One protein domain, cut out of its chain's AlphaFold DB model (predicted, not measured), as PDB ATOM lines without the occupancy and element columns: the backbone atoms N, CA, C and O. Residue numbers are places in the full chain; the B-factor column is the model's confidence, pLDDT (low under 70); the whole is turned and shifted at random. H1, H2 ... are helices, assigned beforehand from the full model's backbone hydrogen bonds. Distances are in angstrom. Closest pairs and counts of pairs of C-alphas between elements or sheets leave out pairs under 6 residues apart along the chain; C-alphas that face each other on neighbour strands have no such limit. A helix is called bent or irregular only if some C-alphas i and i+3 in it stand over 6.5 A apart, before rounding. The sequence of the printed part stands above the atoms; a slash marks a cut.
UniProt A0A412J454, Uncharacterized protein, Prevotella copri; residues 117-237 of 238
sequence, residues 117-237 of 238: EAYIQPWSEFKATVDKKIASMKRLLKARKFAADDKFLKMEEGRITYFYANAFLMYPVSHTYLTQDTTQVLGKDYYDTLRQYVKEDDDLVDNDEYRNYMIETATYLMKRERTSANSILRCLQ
ATOM      1  N   GLU A 117     -46.302  -2.449 -26.652       97.50
ATOM      2  CA  GLU A 117     -47.002  -3.727 -26.820       97.50
ATOM      3  C   GLU A 117     -46.211  -4.720 -27.678       97.50
ATOM      4  O   GLU A 117     -46.374  -5.927 -27.520       97.50
ATOM      5  N   ALA A 118     -45.339  -4.246 -28.573       98.00
ATOM      6  CA  ALA A 118     -44.423  -5.136 -29.275       98.00
ATOM      7  C   ALA A 118     -43.380  -5.698 -28.298       98.00
ATOM      8  O   ALA A 118     -43.135  -6.898 -28.272       98.00
ATOM      9  N   TYR A 119     -42.797  -4.846 -27.452       97.62
ATOM     10  CA  TYR A 119     -41.710  -5.232 -26.553       97.62
ATOM     11  C   TYR A 119     -42.130  -6.146 -25.401       97.62
ATOM     12  O   TYR A 119     -41.271  -6.831 -24.863       97.62
ATOM     13  N   ILE A 120     -43.413  -6.219 -25.038       97.00
ATOM     14  CA  ILE A 120     -43.903  -7.206 -24.054       97.00
ATOM     15  C   ILE A 120     -44.051  -8.619 -24.638       97.00
ATOM     16  O   ILE A 120     -44.235  -9.571 -23.884       97.00
ATOM     17  N   GLN A 121     -43.990  -8.776 -25.964       97.44
ATOM     18  CA  GLN A 121     -44.143 -10.078 -26.610       97.44
ATOM     19  C   GLN A 121     -42.967 -11.010 -26.277       97.44
ATOM     20  O   GLN A 121     -41.831 -10.542 -26.116       97.44
ATOM     21  N   PRO A 122     -43.190 -12.337 -26.241       95.69
ATOM     22  CA  PRO A 122     -42.105 -13.313 -26.240       95.69
ATOM     23  C   PRO A 122     -41.177 -13.118 -27.444       95.69
ATOM     24  O   PRO A 122     -41.612 -12.685 -28.513       95.69
ATOM     25  N   TRP A 123     -39.905 -13.495 -27.298       96.62
ATOM     26  CA  TRP A 123     -38.859 -13.225 -28.292       96.62
ATOM     27  C   TRP A 123     -39.237 -13.626 -29.729       96.62
ATOM     28  O   TRP A 123     -39.036 -12.850 -30.662       96.62
ATOM     29  N   SER A 124     -39.821 -14.812 -29.924       96.31
ATOM     30  CA  SER A 124     -40.213 -15.295 -31.254       96.31
ATOM     31  C   SER A 124     -41.280 -14.423 -31.919       96.31
ATOM     32  O   SER A 124     -41.220 -14.185 -33.126       96.31
ATOM     33  N   GLU A 125     -42.245 -13.933 -31.143       98.00
ATOM     34  CA  GLU A 125     -43.312 -13.054 -31.628       98.00
ATOM     35  C   GLU A 125     -42.790 -11.641 -31.890       98.00
ATOM     36  O   GLU A 125     -43.063 -11.074 -32.950       98.00
ATOM     37  N   PHE A 126     -41.960 -11.114 -30.985       98.44
ATOM     38  CA  PHE A 126     -41.291  -9.832 -31.182       98.44
ATOM     39  C   PHE A 126     -40.470  -9.829 -32.474       98.44
ATOM     40  O   PHE A 126     -40.584  -8.911 -33.290       98.44
ATOM     41  N   LYS A 127     -39.696 -10.896 -32.710       98.12
ATOM     42  CA  LYS A 127     -38.902 -11.047 -33.927       98.12
ATOM     43  C   LYS A 127     -39.763 -10.990 -35.186       98.12
ATOM     44  O   LYS A 127     -39.478 -10.208 -36.091       98.12
ATOM     45  N   ALA A 128     -40.862 -11.742 -35.210       98.31
ATOM     46  CA  ALA A 128     -41.807 -11.713 -36.323       98.31
ATOM     47  C   ALA A 128     -42.443 -10.321 -36.524       98.31
ATOM     48  O   ALA A 128     -42.663  -9.895 -37.663       98.31
ATOM     49  N   THR A 129     -42.712  -9.590 -35.438       98.50
ATOM     50  CA  THR A 129     -43.209  -8.207 -35.485       98.50
ATOM     51  C   THR A 129     -42.203  -7.268 -36.157       98.50
ATOM     52  O   THR A 129     -42.588  -6.502 -37.048       98.50
ATOM     53  N   VAL A 130     -40.918  -7.353 -35.791       98.56
ATOM     54  CA  VAL A 130     -39.838  -6.562 -36.407       98.56
ATOM     55  C   VAL A 130     -39.705  -6.894 -37.898       98.56
ATOM     56  O   VAL A 130     -39.753  -5.988 -38.735       98.56
ATOM     57  N   ASP A 131     -39.640  -8.182 -38.251       98.19
ATOM     58  CA  ASP A 131     -39.496  -8.638 -39.642       98.19
ATOM     59  C   ASP A 131     -40.656  -8.142 -40.523       98.19
ATOM     60  O   ASP A 131     -40.457  -7.619 -41.628       98.19
ATOM     61  N   LYS A 132     -41.891  -8.221 -40.010       98.25
ATOM     62  CA  LYS A 132     -43.083  -7.705 -40.697       98.25
ATOM     63  C   LYS A 132     -43.016  -6.191 -40.898       98.25
ATOM     64  O   LYS A 132     -43.451  -5.696 -41.944       98.25
ATOM     65  N   LYS A 133     -42.491  -5.445 -39.921       98.06
ATOM     66  CA  LYS A 133     -42.352  -3.988 -40.015       98.06
ATOM     67  C   LYS A 133     -41.327  -3.597 -41.083       98.06
ATOM     68  O   LYS A 133     -41.664  -2.768 -41.934       98.06
ATOM     69  N   ILE A 134     -40.161  -4.250 -41.114       98.44
ATOM     70  CA  ILE A 134     -39.142  -4.072 -42.165       98.44
ATOM     71  C   ILE A 134     -39.757  -4.333 -43.543       98.44
ATOM     72  O   ILE A 134     -39.707  -3.468 -44.421       98.44
ATOM     73  N   ALA A 135     -40.403  -5.490 -43.723       98.38
ATOM     74  CA  ALA A 135     -41.015  -5.863 -44.997       98.38
ATOM     75  C   ALA A 135     -42.097  -4.863 -45.441       98.38
ATOM     76  O   ALA A 135     -42.177  -4.501 -46.618       98.38
ATOM     77  N   SER A 136     -42.920  -4.376 -44.505       97.75
ATOM     78  CA  SER A 136     -43.957  -3.389 -44.807       97.75
ATOM     79  C   SER A 136     -43.369  -2.051 -45.257       97.75
ATOM     80  O   SER A 136     -43.850  -1.491 -46.243       97.75
ATOM     81  N   MET A 137     -42.338  -1.547 -44.574       98.19
ATOM     82  CA  MET A 137     -41.702  -0.277 -44.936       98.19
ATOM     83  C   MET A 137     -40.961  -0.375 -46.272       98.19
ATOM     84  O   MET A 137     -41.165   0.474 -47.139       98.19
ATOM     85  N   LYS A 138     -40.223  -1.467 -46.517       97.94
ATOM     86  CA  LYS A 138     -39.593  -1.723 -47.825       97.94
ATOM     87  C   LYS A 138     -40.613  -1.804 -48.961       97.94
ATOM     88  O   LYS A 138     -40.377  -1.299 -50.056       97.94
ATOM     89  N   ARG A 139     -41.799  -2.367 -48.710       97.31
ATOM     90  CA  ARG A 139     -42.893  -2.367 -49.693       97.31
ATOM     91  C   ARG A 139     -43.410  -0.955 -49.996       97.31
ATOM     92  O   ARG A 139     -43.705  -0.674 -51.157       97.31
ATOM     93  N   LEU A 140     -43.515  -0.077 -48.993       96.38
ATOM     94  CA  LEU A 140     -43.897   1.329 -49.201       96.38
ATOM     95  C   LEU A 140     -42.845   2.089 -50.017       96.38
ATOM     96  O   LEU A 140     -43.217   2.848 -50.911       96.38
ATOM     97  N   LEU A 141     -41.557   1.843 -49.760       97.56
ATOM     98  CA  LEU A 141     -40.462   2.393 -50.558       97.56
ATOM     99  C   LEU A 141     -40.537   1.907 -52.012       97.56
ATOM    100  O   LEU A 141     -40.572   2.717 -52.938       97.56
ATOM    101  N   LYS A 142     -40.685   0.594 -52.228       95.94
ATOM    102  CA  LYS A 142     -40.806   0.001 -53.570       95.94
ATOM    103  C   LYS A 142     -41.981   0.574 -54.368       95.94
ATOM    104  O   LYS A 142     -41.873   0.765 -55.579       95.94
ATOM    105  N   ALA A 143     -43.090   0.908 -53.705       96.00
ATOM    106  CA  ALA A 143     -44.244   1.540 -54.347       96.00
ATOM    107  C   ALA A 143     -43.927   2.920 -54.960       96.00
ATOM    108  O   ALA A 143     -44.663   3.381 -55.834       96.00
ATOM    109  N   ARG A 144     -42.824   3.566 -54.555       95.75
ATOM    110  CA  ARG A 144     -42.349   4.830 -55.135       95.75
ATOM    111  C   ARG A 144     -41.654   4.665 -56.479       95.75
ATOM    112  O   ARG A 144     -41.495   5.664 -57.175       95.75
ATOM    113  N   LYS A 145     -41.306   3.439 -56.889       95.56
ATOM    114  CA  LYS A 145     -40.714   3.147 -58.206       95.56
ATOM    115  C   LYS A 145     -39.448   3.979 -58.474       95.56
ATOM    116  O   LYS A 145     -39.391   4.711 -59.460       95.56
ATOM    117  N   PHE A 146     -38.493   3.971 -57.545       96.19
ATOM    118  CA  PHE A 146     -37.125   4.420 -57.841       96.19
ATOM    119  C   PHE A 146     -36.482   3.478 -58.871       96.19
ATOM    120  O   PHE A 146     -36.984   2.365 -59.068       96.19
ATOM    121  N   ALA A 147     -35.434   3.931 -59.564       94.44
ATOM    122  CA  ALA A 147     -34.684   3.050 -60.457       94.44
ATOM    123  C   ALA A 147     -34.021   1.928 -59.638       94.44
ATOM    124  O   ALA A 147     -33.790   2.078 -58.441       94.44
ATOM    125  N   ALA A 148     -33.785   0.768 -60.250       90.88
ATOM    126  CA  ALA A 148     -33.279  -0.393 -59.512       90.88
ATOM    127  C   ALA A 148     -31.836  -0.195 -59.010       90.88
ATOM    128  O   ALA A 148     -31.456  -0.773 -57.999       90.88
ATOM    129  N   ASP A 149     -31.067   0.624 -59.721       91.75
ATOM    130  CA  ASP A 149     -29.692   1.044 -59.451       91.75
ATOM    131  C   ASP A 149     -29.612   2.420 -58.766       91.75
ATOM    132  O   ASP A 149     -28.536   3.000 -58.644       91.75
ATOM    133  N   ASP A 150     -30.747   2.951 -58.308       94.25
ATOM    134  CA  ASP A 150     -30.812   4.229 -57.611       94.25
ATOM    135  C   ASP A 150     -30.108   4.138 -56.247       94.25
ATOM    136  O   ASP A 150     -30.436   3.296 -55.401       94.25
ATOM    137  N   LYS A 151     -29.138   5.024 -56.015       94.31
ATOM    138  CA  LYS A 151     -28.356   5.044 -54.777       94.31
ATOM    139  C   LYS A 151     -29.218   5.328 -53.548       94.31
ATOM    140  O   LYS A 151     -29.046   4.672 -52.518       94.31
ATOM    141  N   PHE A 152     -30.181   6.246 -53.660       96.31
ATOM    142  CA  PHE A 152     -31.119   6.523 -52.578       96.31
ATOM    143  C   PHE A 152     -31.937   5.275 -52.237       96.31
ATOM    144  O   PHE A 152     -32.138   4.984 -51.058       96.31
ATOM    145  N   LEU A 153     -32.370   4.503 -53.242       97.06
ATOM    146  CA  LEU A 153     -33.106   3.259 -53.006       97.06
ATOM    147  C   LEU A 153     -32.287   2.283 -52.150       97.06
ATOM    148  O   LEU A 153     -32.810   1.791 -51.148       97.06
ATOM    149  N   LYS A 154     -31.011   2.047 -52.491       95.88
ATOM    150  CA  LYS A 154     -30.125   1.186 -51.687       95.88
ATOM    151  C   LYS A 154     -29.946   1.738 -50.267       95.88
ATOM    152  O   LYS A 154     -30.110   1.000 -49.291       95.88
ATOM    153  N   MET A 155     -29.674   3.038 -50.147       96.44
ATOM    154  CA  MET A 155     -29.461   3.702 -48.859       96.44
ATOM    155  C   MET A 155     -30.688   3.632 -47.949       96.44
ATOM    156  O   MET A 155     -30.552   3.358 -46.758       96.44
ATOM    157  N   GLU A 156     -31.884   3.871 -48.480       97.88
ATOM    158  CA  GLU A 156     -33.121   3.871 -47.698       97.88
ATOM    159  C   GLU A 156     -33.572   2.444 -47.356       97.88
ATOM    160  O   GLU A 156     -34.101   2.207 -46.269       97.88
ATOM    161  N   GLU A 157     -33.306   1.453 -48.215       97.69
ATOM    162  CA  GLU A 157     -33.492   0.045 -47.850       97.69
ATOM    163  C   GLU A 157     -32.590  -0.373 -46.685       97.69
ATOM    164  O   GLU A 157     -33.053  -1.099 -45.796       97.69
ATOM    165  N   GLY A 158     -31.335   0.087 -46.686       97.50
ATOM    166  CA  GLY A 158     -30.406  -0.062 -45.568       97.50
ATOM    167  C   GLY A 158     -30.939   0.629 -44.315       97.50
ATOM    168  O   GLY A 158     -31.112  -0.024 -43.285       97.50
ATOM    169  N   ARG A 159     -31.317   1.908 -44.432       97.50
ATOM    170  CA  ARG A 159     -31.857   2.716 -43.329       97.50
ATOM    171  C   ARG A 159     -33.058   2.051 -42.668       97.50
ATOM    172  O   ARG A 159     -33.064   1.858 -41.458       97.50
ATOM    173  N   ILE A 160     -34.043   1.620 -43.459       98.44
ATOM    174  CA  ILE A 160     -35.220   0.892 -42.970       98.44
ATOM    175  C   ILE A 160     -34.802  -0.383 -42.240       98.44
ATOM    176  O   ILE A 160     -35.299  -0.658 -41.148       98.44
ATOM    177  N   THR A 161     -33.923  -1.187 -42.843       98.19
ATOM    178  CA  THR A 161     -33.488  -2.449 -42.239       98.19
ATOM    179  C   THR A 161     -32.812  -2.211 -40.895       98.19
ATOM    180  O   THR A 161     -33.217  -2.831 -39.913       98.19
ATOM    181  N   TYR A 162     -31.836  -1.310 -40.830       97.94
ATOM    182  CA  TYR A 162     -31.050  -1.107 -39.622       97.94
ATOM    183  C   TYR A 162     -31.792  -0.308 -38.551       97.94
ATOM    184  O   TYR A 162     -31.673  -0.640 -37.373       97.94
ATOM    185  N   PHE A 163     -32.662   0.634 -38.926       97.69
ATOM    186  CA  PHE A 163     -33.556   1.309 -37.981       97.69
ATOM    187  C   PHE A 163     -34.371   0.298 -37.161       97.69
ATOM    188  O   PHE A 163     -34.437   0.384 -35.937       97.69
ATOM    189  N   TYR A 164     -34.960  -0.704 -37.823       98.19
ATOM    190  CA  TYR A 164     -35.743  -1.733 -37.138       98.19
ATOM    191  C   TYR A 164     -34.889  -2.858 -36.548       98.19
ATOM    192  O   TYR A 164     -35.279  -3.412 -35.524       98.19
ATOM    193  N   ALA A 165     -33.721  -3.171 -37.116       97.31
ATOM    194  CA  ALA A 165     -32.802  -4.141 -36.517       97.31
ATOM    195  C   ALA A 165     -32.282  -3.670 -35.146       97.31
ATOM    196  O   ALA A 165     -32.133  -4.490 -34.241       97.31
ATOM    197  N   ASN A 166     -32.104  -2.358 -34.943       95.62
ATOM    198  CA  ASN A 166     -31.775  -1.789 -33.629       95.62
ATOM    199  C   ASN A 166     -32.816  -2.148 -32.545       95.62
ATOM    200  O   ASN A 166     -32.469  -2.275 -31.371       95.62
ATOM    201  N   ALA A 167     -34.074  -2.424 -32.910       96.94
ATOM    202  CA  ALA A 167     -35.076  -2.893 -31.952       96.94
ATOM    203  C   ALA A 167     -34.718  -4.260 -31.332       96.94
ATOM    204  O   ALA A 167     -35.077  -4.520 -30.183       96.94
ATOM    205  N   PHE A 168     -33.972  -5.120 -32.041       96.75
ATOM    206  CA  PHE A 168     -33.470  -6.375 -31.473       96.75
ATOM    207  C   PHE A 168     -32.482  -6.129 -30.333       96.75
ATOM    208  O   PHE A 168     -32.553  -6.820 -29.323       96.75
ATOM    209  N   LEU A 169     -31.606  -5.127 -30.463       94.06
ATOM    210  CA  LEU A 169     -30.641  -4.750 -29.424       94.06
ATOM    211  C   LEU A 169     -31.332  -4.155 -28.191       94.06
ATOM    212  O   LEU A 169     -30.885  -4.372 -27.064       94.06
ATOM    213  N   MET A 170     -32.445  -3.448 -28.401       93.94
ATOM    214  CA  MET A 170     -33.249  -2.856 -27.330       93.94
ATOM    215  C   MET A 170     -34.155  -3.866 -26.617       93.94
ATOM    216  O   MET A 170     -34.480  -3.666 -25.445       93.94
ATOM    217  N   TYR A 171     -34.528  -4.963 -27.285       96.44
ATOM    218  CA  TYR A 171     -35.482  -5.948 -26.768       96.44
ATOM    219  C   TYR A 171     -35.214  -6.415 -25.330       96.44
ATOM    220  O   TYR A 171     -36.140  -6.316 -24.532       96.44
ATOM    221  N   PRO A 172     -34.006  -6.874 -24.936       93.88
ATOM    222  CA  PRO A 172     -33.804  -7.451 -23.606       93.88
ATOM    223  C   PRO A 172     -34.103  -6.445 -22.488       93.88
ATOM    224  O   PRO A 172     -34.755  -6.768 -21.495       93.88
ATOM    225  N   VAL A 173     -33.640  -5.206 -22.671       92.81
ATOM    226  CA  VAL A 173     -33.805  -4.131 -21.690       92.81
ATOM    227  C   VAL A 173     -35.259  -3.668 -21.660       92.81
ATOM    228  O   VAL A 173     -35.850  -3.592 -20.586       92.81
ATOM    229  N   SER A 174     -35.856  -3.411 -22.826       96.12
ATOM    230  CA  SER A 174     -37.247  -2.963 -22.929       96.12
ATOM    231  C   SER A 174     -38.236  -4.020 -22.436       96.12
ATOM    232  O   SER A 174     -39.160  -3.684 -21.699       96.12
ATOM    233  N   HIS A 175     -38.034  -5.293 -22.783       96.50
ATOM    234  CA  HIS A 175     -38.888  -6.395 -22.346       96.50
ATOM    235  C   HIS A 175     -38.836  -6.558 -20.828       96.50
ATOM    236  O   HIS A 175     -39.882  -6.552 -20.181       96.50
ATOM    237  N   THR A 176     -37.632  -6.612 -20.247       95.06
ATOM    238  CA  THR A 176     -37.448  -6.699 -18.788       95.06
ATOM    239  C   THR A 176     -38.090  -5.505 -18.084       95.06
ATOM    240  O   THR A 176     -38.802  -5.676 -17.100       95.06
ATOM    241  N   TYR A 177     -37.894  -4.289 -18.601       95.94
ATOM    242  CA  TYR A 177     -38.478  -3.084 -18.014       95.94
ATOM    243  C   TYR A 177     -40.014  -3.083 -18.059       95.94
ATOM    244  O   TYR A 177     -40.660  -2.676 -17.099       95.94
ATOM    245  N   LEU A 178     -40.624  -3.536 -19.154       97.31
ATOM    246  CA  LEU A 178     -42.081  -3.487 -19.311       97.31
ATOM    247  C   LEU A 178     -42.799  -4.651 -18.619       97.31
ATOM    248  O   LEU A 178     -43.910  -4.472 -18.128       97.31
ATOM    249  N   THR A 179     -42.181  -5.830 -18.573       96.25
ATOM    250  CA  THR A 179     -42.778  -7.040 -17.977       96.25
ATOM    251  C   THR A 179     -42.365  -7.263 -16.526       96.25
ATOM    252  O   THR A 179     -43.035  -8.009 -15.816       96.25
ATOM    253  N   GLN A 180     -41.277  -6.623 -16.083       94.38
ATOM    254  CA  GLN A 180     -40.602  -6.872 -14.805       94.38
ATOM    255  C   GLN A 180     -40.055  -8.308 -14.665       94.38
ATOM    256  O   GLN A 180     -39.628  -8.703 -13.578       94.38
ATOM    257  N   ASP A 181     -40.024  -9.087 -15.753       90.88
ATOM    258  CA  ASP A 181     -39.447 -10.427 -15.764       90.88
ATOM    259  C   ASP A 181     -37.917 -10.352 -15.827       90.88
ATOM    260  O   ASP A 181     -37.314 -10.161 -16.882       90.88
ATOM    261  N   THR A 182     -37.278 -10.536 -14.673       88.44
ATOM    262  CA  THR A 182     -35.813 -10.592 -14.545       88.44
ATOM    263  C   THR A 182     -35.238 -11.992 -14.778       88.44
ATOM    264  O   THR A 182     -34.025 -12.182 -14.685       88.44
ATOM    265  N   THR A 183     -36.088 -12.980 -15.075       88.25
ATOM    266  CA  THR A 183     -35.691 -14.382 -15.268       88.25
ATOM    267  C   THR A 183     -35.484 -14.754 -16.733       88.25
ATOM    268  O   THR A 183     -34.945 -15.827 -17.015       88.25
ATOM    269  N   GLN A 184     -35.857 -13.877 -17.672       84.38
ATOM    270  CA  GLN A 184     -35.673 -14.114 -19.099       84.38
ATOM    271  C   GLN A 184     -34.189 -14.318 -19.440       84.38
ATOM    272  O   GLN A 184     -33.342 -13.446 -19.241       84.38
ATOM    273  N   VAL A 185     -33.884 -15.466 -20.044       84.88
ATOM    274  CA  VAL A 185     -32.558 -15.766 -20.590       84.88
ATOM    275  C   VAL A 185     -32.664 -15.896 -22.101       84.88
ATOM    276  O   VAL A 185     -33.333 -16.789 -22.621       84.88
ATOM    277  N   LEU A 186     -31.973 -15.017 -22.822       88.38
ATOM    278  CA  LEU A 186     -31.951 -15.054 -24.280       88.38
ATOM    279  C   LEU A 186     -31.027 -16.167 -24.778       88.38
ATOM    280  O   LEU A 186     -29.855 -16.266 -24.409       88.38
ATOM    281  N   GLY A 187     -31.586 -17.031 -25.620       90.44
ATOM    282  CA  GLY A 187     -30.910 -18.207 -26.158       90.44
ATOM    283  C   GLY A 187     -30.191 -17.952 -27.482       90.44
ATOM    284  O   GLY A 187     -30.100 -16.830 -27.973       90.44
ATOM    285  N   LYS A 188     -29.699 -19.032 -28.094       92.88
ATOM    286  CA  LYS A 188     -28.951 -19.013 -29.363       92.88
ATOM    287  C   LYS A 188     -29.661 -18.238 -30.485       92.88
ATOM    288  O   LYS A 188     -29.004 -17.461 -31.169       92.88
ATOM    289  N   ASP A 189     -30.975 -18.407 -30.633       95.81
ATOM    290  CA  ASP A 189     -31.758 -17.756 -31.698       95.81
ATOM    291  C   ASP A 189     -31.690 -16.218 -31.647       95.81
ATOM    292  O   ASP A 189     -31.578 -15.575 -32.690       95.81
ATOM    293  N   TYR A 190     -31.660 -15.625 -30.450       95.25
ATOM    294  CA  TYR A 190     -31.497 -14.179 -30.284       95.25
ATOM    295  C   TYR A 190     -30.171 -13.687 -30.871       95.25
ATOM    296  O   TYR A 190     -30.133 -12.814 -31.735       95.25
ATOM    297  N   TYR A 191     -29.065 -14.299 -30.451       92.81
ATOM    298  CA  TYR A 191     -27.731 -13.877 -30.881       92.81
ATOM    299  C   TYR A 191     -27.464 -14.187 -32.352       92.81
ATOM    300  O   TYR A 191     -26.793 -13.410 -33.028       92.81
ATOM    301  N   ASP A 192     -28.000 -15.291 -32.868       94.31
ATOM    302  CA  ASP A 192     -27.931 -15.586 -34.298       94.31
ATOM    303  C   ASP A 192     -28.711 -14.558 -35.116       94.31
ATOM    304  O   ASP A 192     -28.225 -14.131 -36.161       94.31
ATOM    305  N   THR A 193     -29.863 -14.100 -34.616       95.94
ATOM    306  CA  THR A 193     -30.623 -13.012 -35.244       95.94
ATOM    307  C   THR A 193     -29.788 -11.735 -35.298       95.94
ATOM    308  O   THR A 193     -29.671 -11.150 -36.369       95.94
ATOM    309  N   LEU A 194     -29.114 -11.345 -34.209       95.00
ATOM    310  CA  LEU A 194     -28.234 -10.168 -34.237       95.00
ATOM    311  C   LEU A 194     -27.120 -10.300 -35.289       95.00
ATOM    312  O   LEU A 194     -26.885  -9.380 -36.075       95.00
ATOM    313  N   ARG A 195     -26.464 -11.468 -35.342       92.12
ATOM    314  CA  ARG A 195     -25.377 -11.752 -36.294       92.12
ATOM    315  C   ARG A 195     -25.829 -11.699 -37.755       92.12
ATOM    316  O   ARG A 195     -25.025 -11.337 -38.605       92.12
ATOM    317  N   GLN A 196     -27.087 -12.020 -38.065       94.25
ATOM    318  CA  GLN A 196     -27.602 -11.974 -39.442       94.25
ATOM    319  C   GLN A 196     -27.557 -10.574 -40.069       94.25
ATOM    320  O   GLN A 196     -27.492 -10.468 -41.297       94.25
ATOM    321  N   TYR A 197     -27.571  -9.527 -39.241       94.06
ATOM    322  CA  TYR A 197     -27.503  -8.131 -39.673       94.06
ATOM    323  C   TYR A 197     -26.087  -7.539 -39.581       94.06
ATOM    324  O   TYR A 197     -25.858  -6.447 -40.094       94.06
ATOM    325  N   VAL A 198     -25.118  -8.252 -38.993       91.88
ATOM    326  CA  VAL A 198     -23.703  -7.845 -39.006       91.88
ATOM    327  C   VAL A 198     -23.096  -8.237 -40.350       91.88
ATOM    328  O   VAL A 198     -22.538  -9.324 -40.510       91.88
ATOM    329  N   LYS A 199     -23.263  -7.365 -41.342       89.19
ATOM    330  CA  LYS A 199     -22.750  -7.536 -42.701       89.19
ATOM    331  C   LYS A 199     -22.109  -6.233 -43.131       89.19
ATOM    332  O   LYS A 199     -22.777  -5.210 -43.110       89.19
ATOM    333  N   GLU A 200     -20.834  -6.296 -43.487       89.06
ATOM    334  CA  GLU A 200     -20.124  -5.146 -44.038       89.06
ATOM    335  C   GLU A 200     -20.724  -4.796 -45.409       89.06
ATOM    336  O   GLU A 200     -20.825  -5.662 -46.281       89.06
ATOM    337  N   ASP A 201     -21.159  -3.549 -45.567       92.50
ATOM    338  CA  ASP A 201     -21.628  -2.967 -46.827       92.50
ATOM    339  C   ASP A 201     -21.100  -1.531 -46.912       92.50
ATOM    340  O   ASP A 201     -21.589  -0.639 -46.217       92.50
ATOM    341  N   ASP A 202     -20.065  -1.328 -47.731       89.81
ATOM    342  CA  ASP A 202     -19.380  -0.036 -47.878       89.81
ATOM    343  C   ASP A 202     -20.331   1.056 -48.388       89.81
ATOM    344  O   ASP A 202     -20.207   2.218 -48.007       89.81
ATOM    345  N   ASP A 203     -21.350   0.684 -49.168       90.25
ATOM    346  CA  ASP A 203     -22.333   1.637 -49.686       90.25
ATOM    347  C   ASP A 203     -23.266   2.173 -48.590       90.25
ATOM    348  O   ASP A 203     -23.994   3.128 -48.835       90.25
ATOM    349  N   LEU A 204     -23.285   1.562 -47.399       92.88
ATOM    350  CA  LEU A 204     -24.085   2.007 -46.257       92.88
ATOM    351  C   LEU A 204     -23.259   2.769 -45.218       92.88
ATOM    352  O   LEU A 204     -23.792   3.098 -44.161       92.88
ATOM    353  N   VAL A 205     -21.984   3.074 -45.481       89.06
ATOM    354  CA  VAL A 205     -21.134   3.766 -44.502       89.06
ATOM    355  C   VAL A 205     -21.711   5.123 -44.091       89.06
ATOM    356  O   VAL A 205     -21.670   5.445 -42.915       89.06
ATOM    357  N   ASP A 206     -22.374   5.856 -44.986       88.62
ATOM    358  CA  ASP A 206     -23.010   7.146 -44.668       88.62
ATOM    359  C   ASP A 206     -24.408   7.004 -44.016       88.62
ATOM    360  O   ASP A 206     -25.157   7.972 -43.863       88.62
ATOM    361  N   ASN A 207     -24.808   5.786 -43.639       92.25
ATOM    362  CA  ASN A 207     -26.077   5.499 -42.976       92.25
ATOM    363  C   ASN A 207     -25.874   5.364 -41.458       92.25
ATOM    364  O   ASN A 207     -25.285   4.394 -40.973       92.25
ATOM    365  N   ASP A 208     -26.384   6.330 -40.692       91.88
ATOM    366  CA  ASP A 208     -26.198   6.368 -39.238       91.88
ATOM    367  C   ASP A 208     -26.819   5.149 -38.538       91.88
ATOM    368  O   ASP A 208     -26.210   4.580 -37.631       91.88
ATOM    369  N   GLU A 209     -27.994   4.686 -38.968       94.69
ATOM    370  CA  GLU A 209     -28.657   3.515 -38.395       94.69
ATOM    371  C   GLU A 209     -27.840   2.231 -38.597       94.69
ATOM    372  O   GLU A 209     -27.752   1.411 -37.675       94.69
ATOM    373  N   TYR A 210     -27.213   2.074 -39.768       95.31
ATOM    374  CA  TYR A 210     -26.269   0.993 -40.053       95.31
ATOM    375  C   TYR A 210     -25.036   1.078 -39.151       95.31
ATOM    376  O   TYR A 210     -24.725   0.114 -38.446       95.31
ATOM    377  N   ARG A 211     -24.363   2.235 -39.121       92.69
ATOM    378  CA  ARG A 211     -23.160   2.440 -38.298       92.69
ATOM    379  C   ARG A 211     -23.436   2.150 -36.826       92.69
ATOM    380  O   ARG A 211     -22.683   1.400 -36.202       92.69
ATOM    381  N   ASN A 212     -24.535   2.684 -36.293       92.50
ATOM    382  CA  ASN A 212     -24.946   2.472 -34.908       92.50
ATOM    383  C   ASN A 212     -25.174   0.988 -34.624       92.50
ATOM    384  O   ASN A 212     -24.598   0.455 -33.676       92.50
ATOM    385  N   TYR A 213     -25.906   0.284 -35.494       95.12
ATOM    386  CA  TYR A 213     -26.140  -1.148 -35.318       95.12
ATOM    387  C   TYR A 213     -24.832  -1.952 -35.303       95.12
ATOM    388  O   TYR A 213     -24.661  -2.845 -34.467       95.12
ATOM    389  N   MET A 214     -23.894  -1.640 -36.203       93.81
ATOM    390  CA  MET A 214     -22.596  -2.318 -36.268       93.81
ATOM    391  C   MET A 214     -21.777  -2.079 -34.989       93.81
ATOM    392  O   MET A 214     -21.289  -3.041 -34.389       93.81
ATOM    393  N   ILE A 215     -21.685  -0.829 -34.519       90.12
ATOM    394  CA  ILE A 215     -20.976  -0.453 -33.281       90.12
ATOM    395  C   ILE A 215     -21.591  -1.140 -32.054       90.12
ATOM    396  O   ILE A 215     -20.886  -1.747 -31.234       90.12
ATOM    397  N   GLU A 216     -22.911  -1.054 -31.912       88.75
ATOM    398  CA  GLU A 216     -23.622  -1.591 -30.756       88.75
ATOM    399  C   GLU A 216     -23.566  -3.117 -30.732       88.75
ATOM    400  O   GLU A 216     -23.252  -3.711 -29.693       88.75
ATOM    401  N   THR A 217     -23.773  -3.767 -31.880       89.94
ATOM    402  CA  THR A 217     -23.701  -5.227 -31.977       89.94
ATOM    403  C   THR A 217     -22.283  -5.727 -31.716       89.94
ATOM    404  O   THR A 217     -22.120  -6.732 -31.020       89.94
ATOM    405  N   ALA A 218     -21.246  -5.020 -32.183       83.94
ATOM    406  CA  ALA A 218     -19.869  -5.336 -31.813       83.94
ATOM    407  C   ALA A 218     -19.699  -5.310 -30.300       83.94
ATOM    408  O   ALA A 218     -19.206  -6.273 -29.722       83.94
ATOM    409  N   THR A 219     -20.166  -4.254 -29.640       76.19
ATOM    410  CA  THR A 219     -20.079  -4.128 -28.180       76.19
ATOM    411  C   THR A 219     -20.814  -5.266 -27.465       76.19
ATOM    412  O   THR A 219     -20.276  -5.857 -26.523       76.19
ATOM    413  N   TYR A 220     -22.013  -5.623 -27.931       74.38
ATOM    414  CA  TYR A 220     -22.820  -6.715 -27.379       74.38
ATOM    415  C   TYR A 220     -22.173  -8.093 -27.561       74.38
ATOM    416  O   TYR A 220     -22.151  -8.893 -26.622       74.38
ATOM    417  N   LEU A 221     -21.629  -8.378 -28.747       75.38
ATOM    418  CA  LEU A 221     -21.005  -9.665 -29.056       75.38
ATOM    419  C   LEU A 221     -19.593  -9.779 -28.461       75.38
ATOM    420  O   LEU A 221     -19.234 -10.850 -27.977       75.38
ATOM    421  N   MET A 222     -18.820  -8.690 -28.403       63.88
ATOM    422  CA  MET A 222     -17.482  -8.645 -27.789       63.88
ATOM    423  C   MET A 222     -17.501  -8.944 -26.291       63.88
ATOM    424  O   MET A 222     -16.596  -9.611 -25.793       63.88
ATOM    425  N   LYS A 223     -18.544  -8.507 -25.573       58.97
ATOM    426  CA  LYS A 223     -18.744  -8.863 -24.157       58.97
ATOM    427  C   LYS A 223     -18.917 -10.374 -23.942       58.97
ATOM    428  O   LYS A 223     -18.824 -10.827 -22.804       58.97
ATOM    429  N   ARG A 224     -19.148 -11.150 -25.010       57.69
ATOM    430  CA  ARG A 224     -19.396 -12.594 -24.951       57.69
ATOM    431  C   ARG A 224     -18.358 -13.447 -25.700       57.69
ATOM    432  O   ARG A 224     -18.072 -14.545 -25.237       57.69
ATOM    433  N   GLU A 225     -17.777 -12.972 -26.809       54.44
ATOM    434  CA  GLU A 225     -16.850 -13.728 -27.679       54.44
ATOM    435  C   GLU A 225     -15.760 -12.817 -28.310       54.44
ATOM    436  O   GLU A 225     -16.061 -11.802 -28.936       54.44
ATOM    437  N   ARG A 226     -14.469 -13.191 -28.203       47.25
ATOM    438  CA  ARG A 226     -13.303 -12.378 -28.645       47.25
ATOM    439  C   ARG A 226     -13.101 -12.279 -30.171       47.25
ATOM    440  O   ARG A 226     -12.397 -11.383 -30.620       47.25
ATOM    441  N   THR A 227     -13.660 -13.192 -30.969       52.22
ATOM    442  CA  THR A 227     -13.276 -13.368 -32.389       52.22
ATOM    443  C   THR A 227     -14.079 -12.494 -33.363       52.22
ATOM    444  O   THR A 227     -13.511 -11.966 -34.316       52.22
ATOM    445  N   SER A 228     -15.374 -12.269 -33.107       53.03
ATOM    446  CA  SER A 228     -16.256 -11.442 -33.958       53.03
ATOM    447  C   SER A 228     -15.898  -9.948 -33.912       53.03
ATOM    448  O   SER A 228     -16.097  -9.229 -34.890       53.03
ATOM    449  N   ALA A 229     -15.274  -9.518 -32.811       53.53
ATOM    450  CA  ALA A 229     -14.740  -8.180 -32.547       53.53
ATOM    451  C   ALA A 229     -13.892  -7.599 -33.691       53.53
ATOM    452  O   ALA A 229     -14.038  -6.443 -34.079       53.53
ATOM    453  N   ASN A 230     -12.996  -8.430 -34.230       54.44
ATOM    454  CA  ASN A 230     -11.924  -8.001 -35.128       54.44
ATOM    455  C   ASN A 230     -12.378  -7.781 -36.574       54.44
ATOM    456  O   ASN A 230     -11.599  -7.238 -37.355       54.44
ATOM    457  N   SER A 231     -13.576  -8.243 -36.944       57.50
ATOM    458  CA  SER A 231     -14.188  -7.901 -38.236       57.50
ATOM    459  C   SER A 231     -14.799  -6.503 -38.153       57.50
ATOM    460  O   SER A 231     -14.357  -5.590 -38.837       57.50
ATOM    461  N   ILE A 232     -15.662  -6.284 -37.160       56.53
ATOM    462  CA  ILE A 232     -16.422  -5.041 -37.013       56.53
ATOM    463  C   ILE A 232     -15.523  -3.824 -36.737       56.53
ATOM    464  O   ILE A 232     -15.753  -2.751 -37.287       56.53
ATOM    465  N   LEU A 233     -14.446  -3.987 -35.958       55.88
ATOM    466  CA  LEU A 233     -13.462  -2.918 -35.736       55.88
ATOM    467  C   LEU A 233     -12.768  -2.445 -37.025       55.88
ATOM    468  O   LEU A 233     -12.395  -1.279 -37.097       55.88
ATOM    469  N   ARG A 234     -12.612  -3.301 -38.045       57.72
ATOM    470  CA  ARG A 234     -12.007  -2.890 -39.326       57.72
ATOM    471  C   ARG A 234     -12.957  -2.053 -40.173       57.72
ATOM    472  O   ARG A 234     -12.485  -1.158 -40.862       57.72
ATOM    473  N   CYS A 235     -14.259  -2.326 -40.099       53.50
ATOM    474  CA  CYS A 235     -15.286  -1.564 -40.808       53.50
ATOM    475  C   CYS A 235     -15.415  -0.127 -40.275       53.50
ATOM    476  O   CYS A 235     -15.693   0.783 -41.039       53.50
ATOM    477  N   LEU A 236     -15.191   0.086 -38.974       48.00
ATOM    478  CA  LEU A 236     -15.347   1.396 -38.323       48.00
ATOM    479  C   LEU A 236     -14.108   2.301 -38.415       48.00
ATOM    480  O   LEU A 236     -14.153   3.444 -37.969       48.00
ATOM    481  N   GLN A 237     -12.989   1.773 -38.911       52.75
ATOM    482  CA  GLN A 237     -11.704   2.474 -39.026       52.75
ATOM    483  C   GLN A 237     -11.395   2.945 -40.455       52.75
ATOM    484  O   GLN A 237     -10.302   3.459 -40.695       52.75
TER     485      GLN A 237
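What this domain is: This is residues 117 to 237 of the 238 residues of an uncharacterized protein of Prevotella copri (UniProt A0A412J454). Four helical segments stand side by side in a row, H1, H2a, H4 and H5, with the long hairpin of H1 and H2a making one side and the shorter hairpin of H4 and H5 the other. H3 sits beside the last residues of H2a, where the bent helix H2 turns off into its short arm H2b. The printed part has 121 residues with five named helices in the order H1, H2, H3, H4, H5 and no named strand; the class is all helix. The whole is compact, with a radius of gyration of the C-alphas of 15.6 A, and spans 48 by 35 by 19 A, only just flat.

How they stand to each other: H1 is residues 123 to 142. H2, residues 151 to 179, is the hub, touching three helices; by its hydrogen bonds it was assigned as one helix, but it is bent, with C-alphas 169 and 172 at 7.2 A. Its arms H2a, residues 151 to 169, and H2b, residues 172 to 179, stand at a steep tilt of 57 degrees. H1 and H2a touch and form a helical hairpin, at a shallow tilt of 15 degrees, opposite ways; their closest C-alphas are those of Ile 134 and Thr 161, 5.9 A apart. H2b touches no helix. H3, residues 188 to 196, only just touches H2a, with 3 pairs of C-alphas within 8 A and with residues 165 to 169 of H2a alone; the closest are those of Phe 168 and Leu 194, 7.0 A apart. H1 and H3 are close but not clearly touching, with the C-alphas of Trp 123 and Tyr 190 closest at 7.7 A. H4, residues 208 to 222, touches H2a and runs the same way at a tilt of 38 degrees, only just steep; the C-alphas of Tyr 162 and Tyr 210 are closest, at 5.2 A. H5, residues 229 to 235, touches H4 in a second helical hairpin, opposite ways at a shallow tilt of 19 degrees, with the C-alphas of Met 222 and Ala 229 closest at 5.5 A. H5 is apart from H1, H2a, H2b and H3. Every O i to N i+4 pair is within hydrogen-bond range in H1, H2b, H3 and H4; in H2a 12 of 15 are, and in H5 1 of 3, beside 3 of 4 O i to N i+3 pairs.

Where its parts are: H1 begins at C-alpha 123, (-38.859, -13.225, -28.292), and is 28.6 A long. H2a is 27.3 A long and begins at C-alpha 151, (-28.356, 5.044, -54.777); H2b is 10.6 A. H3 is 12.4 A and H4 20.8 A. H5, 10.6 A, ends at C-alpha 235, (-15.286, -1.564, -40.808).

The domain as a whole: The two C-alphas farthest apart are those of Ala 147 and Thr 183, 48.4 A. The printed part has no cut. The link from H3 to H4, 11 residues, is long; the other links are short. Mean pLDDT of the printed part is 88.9, and residues 222 to 237 are under 70.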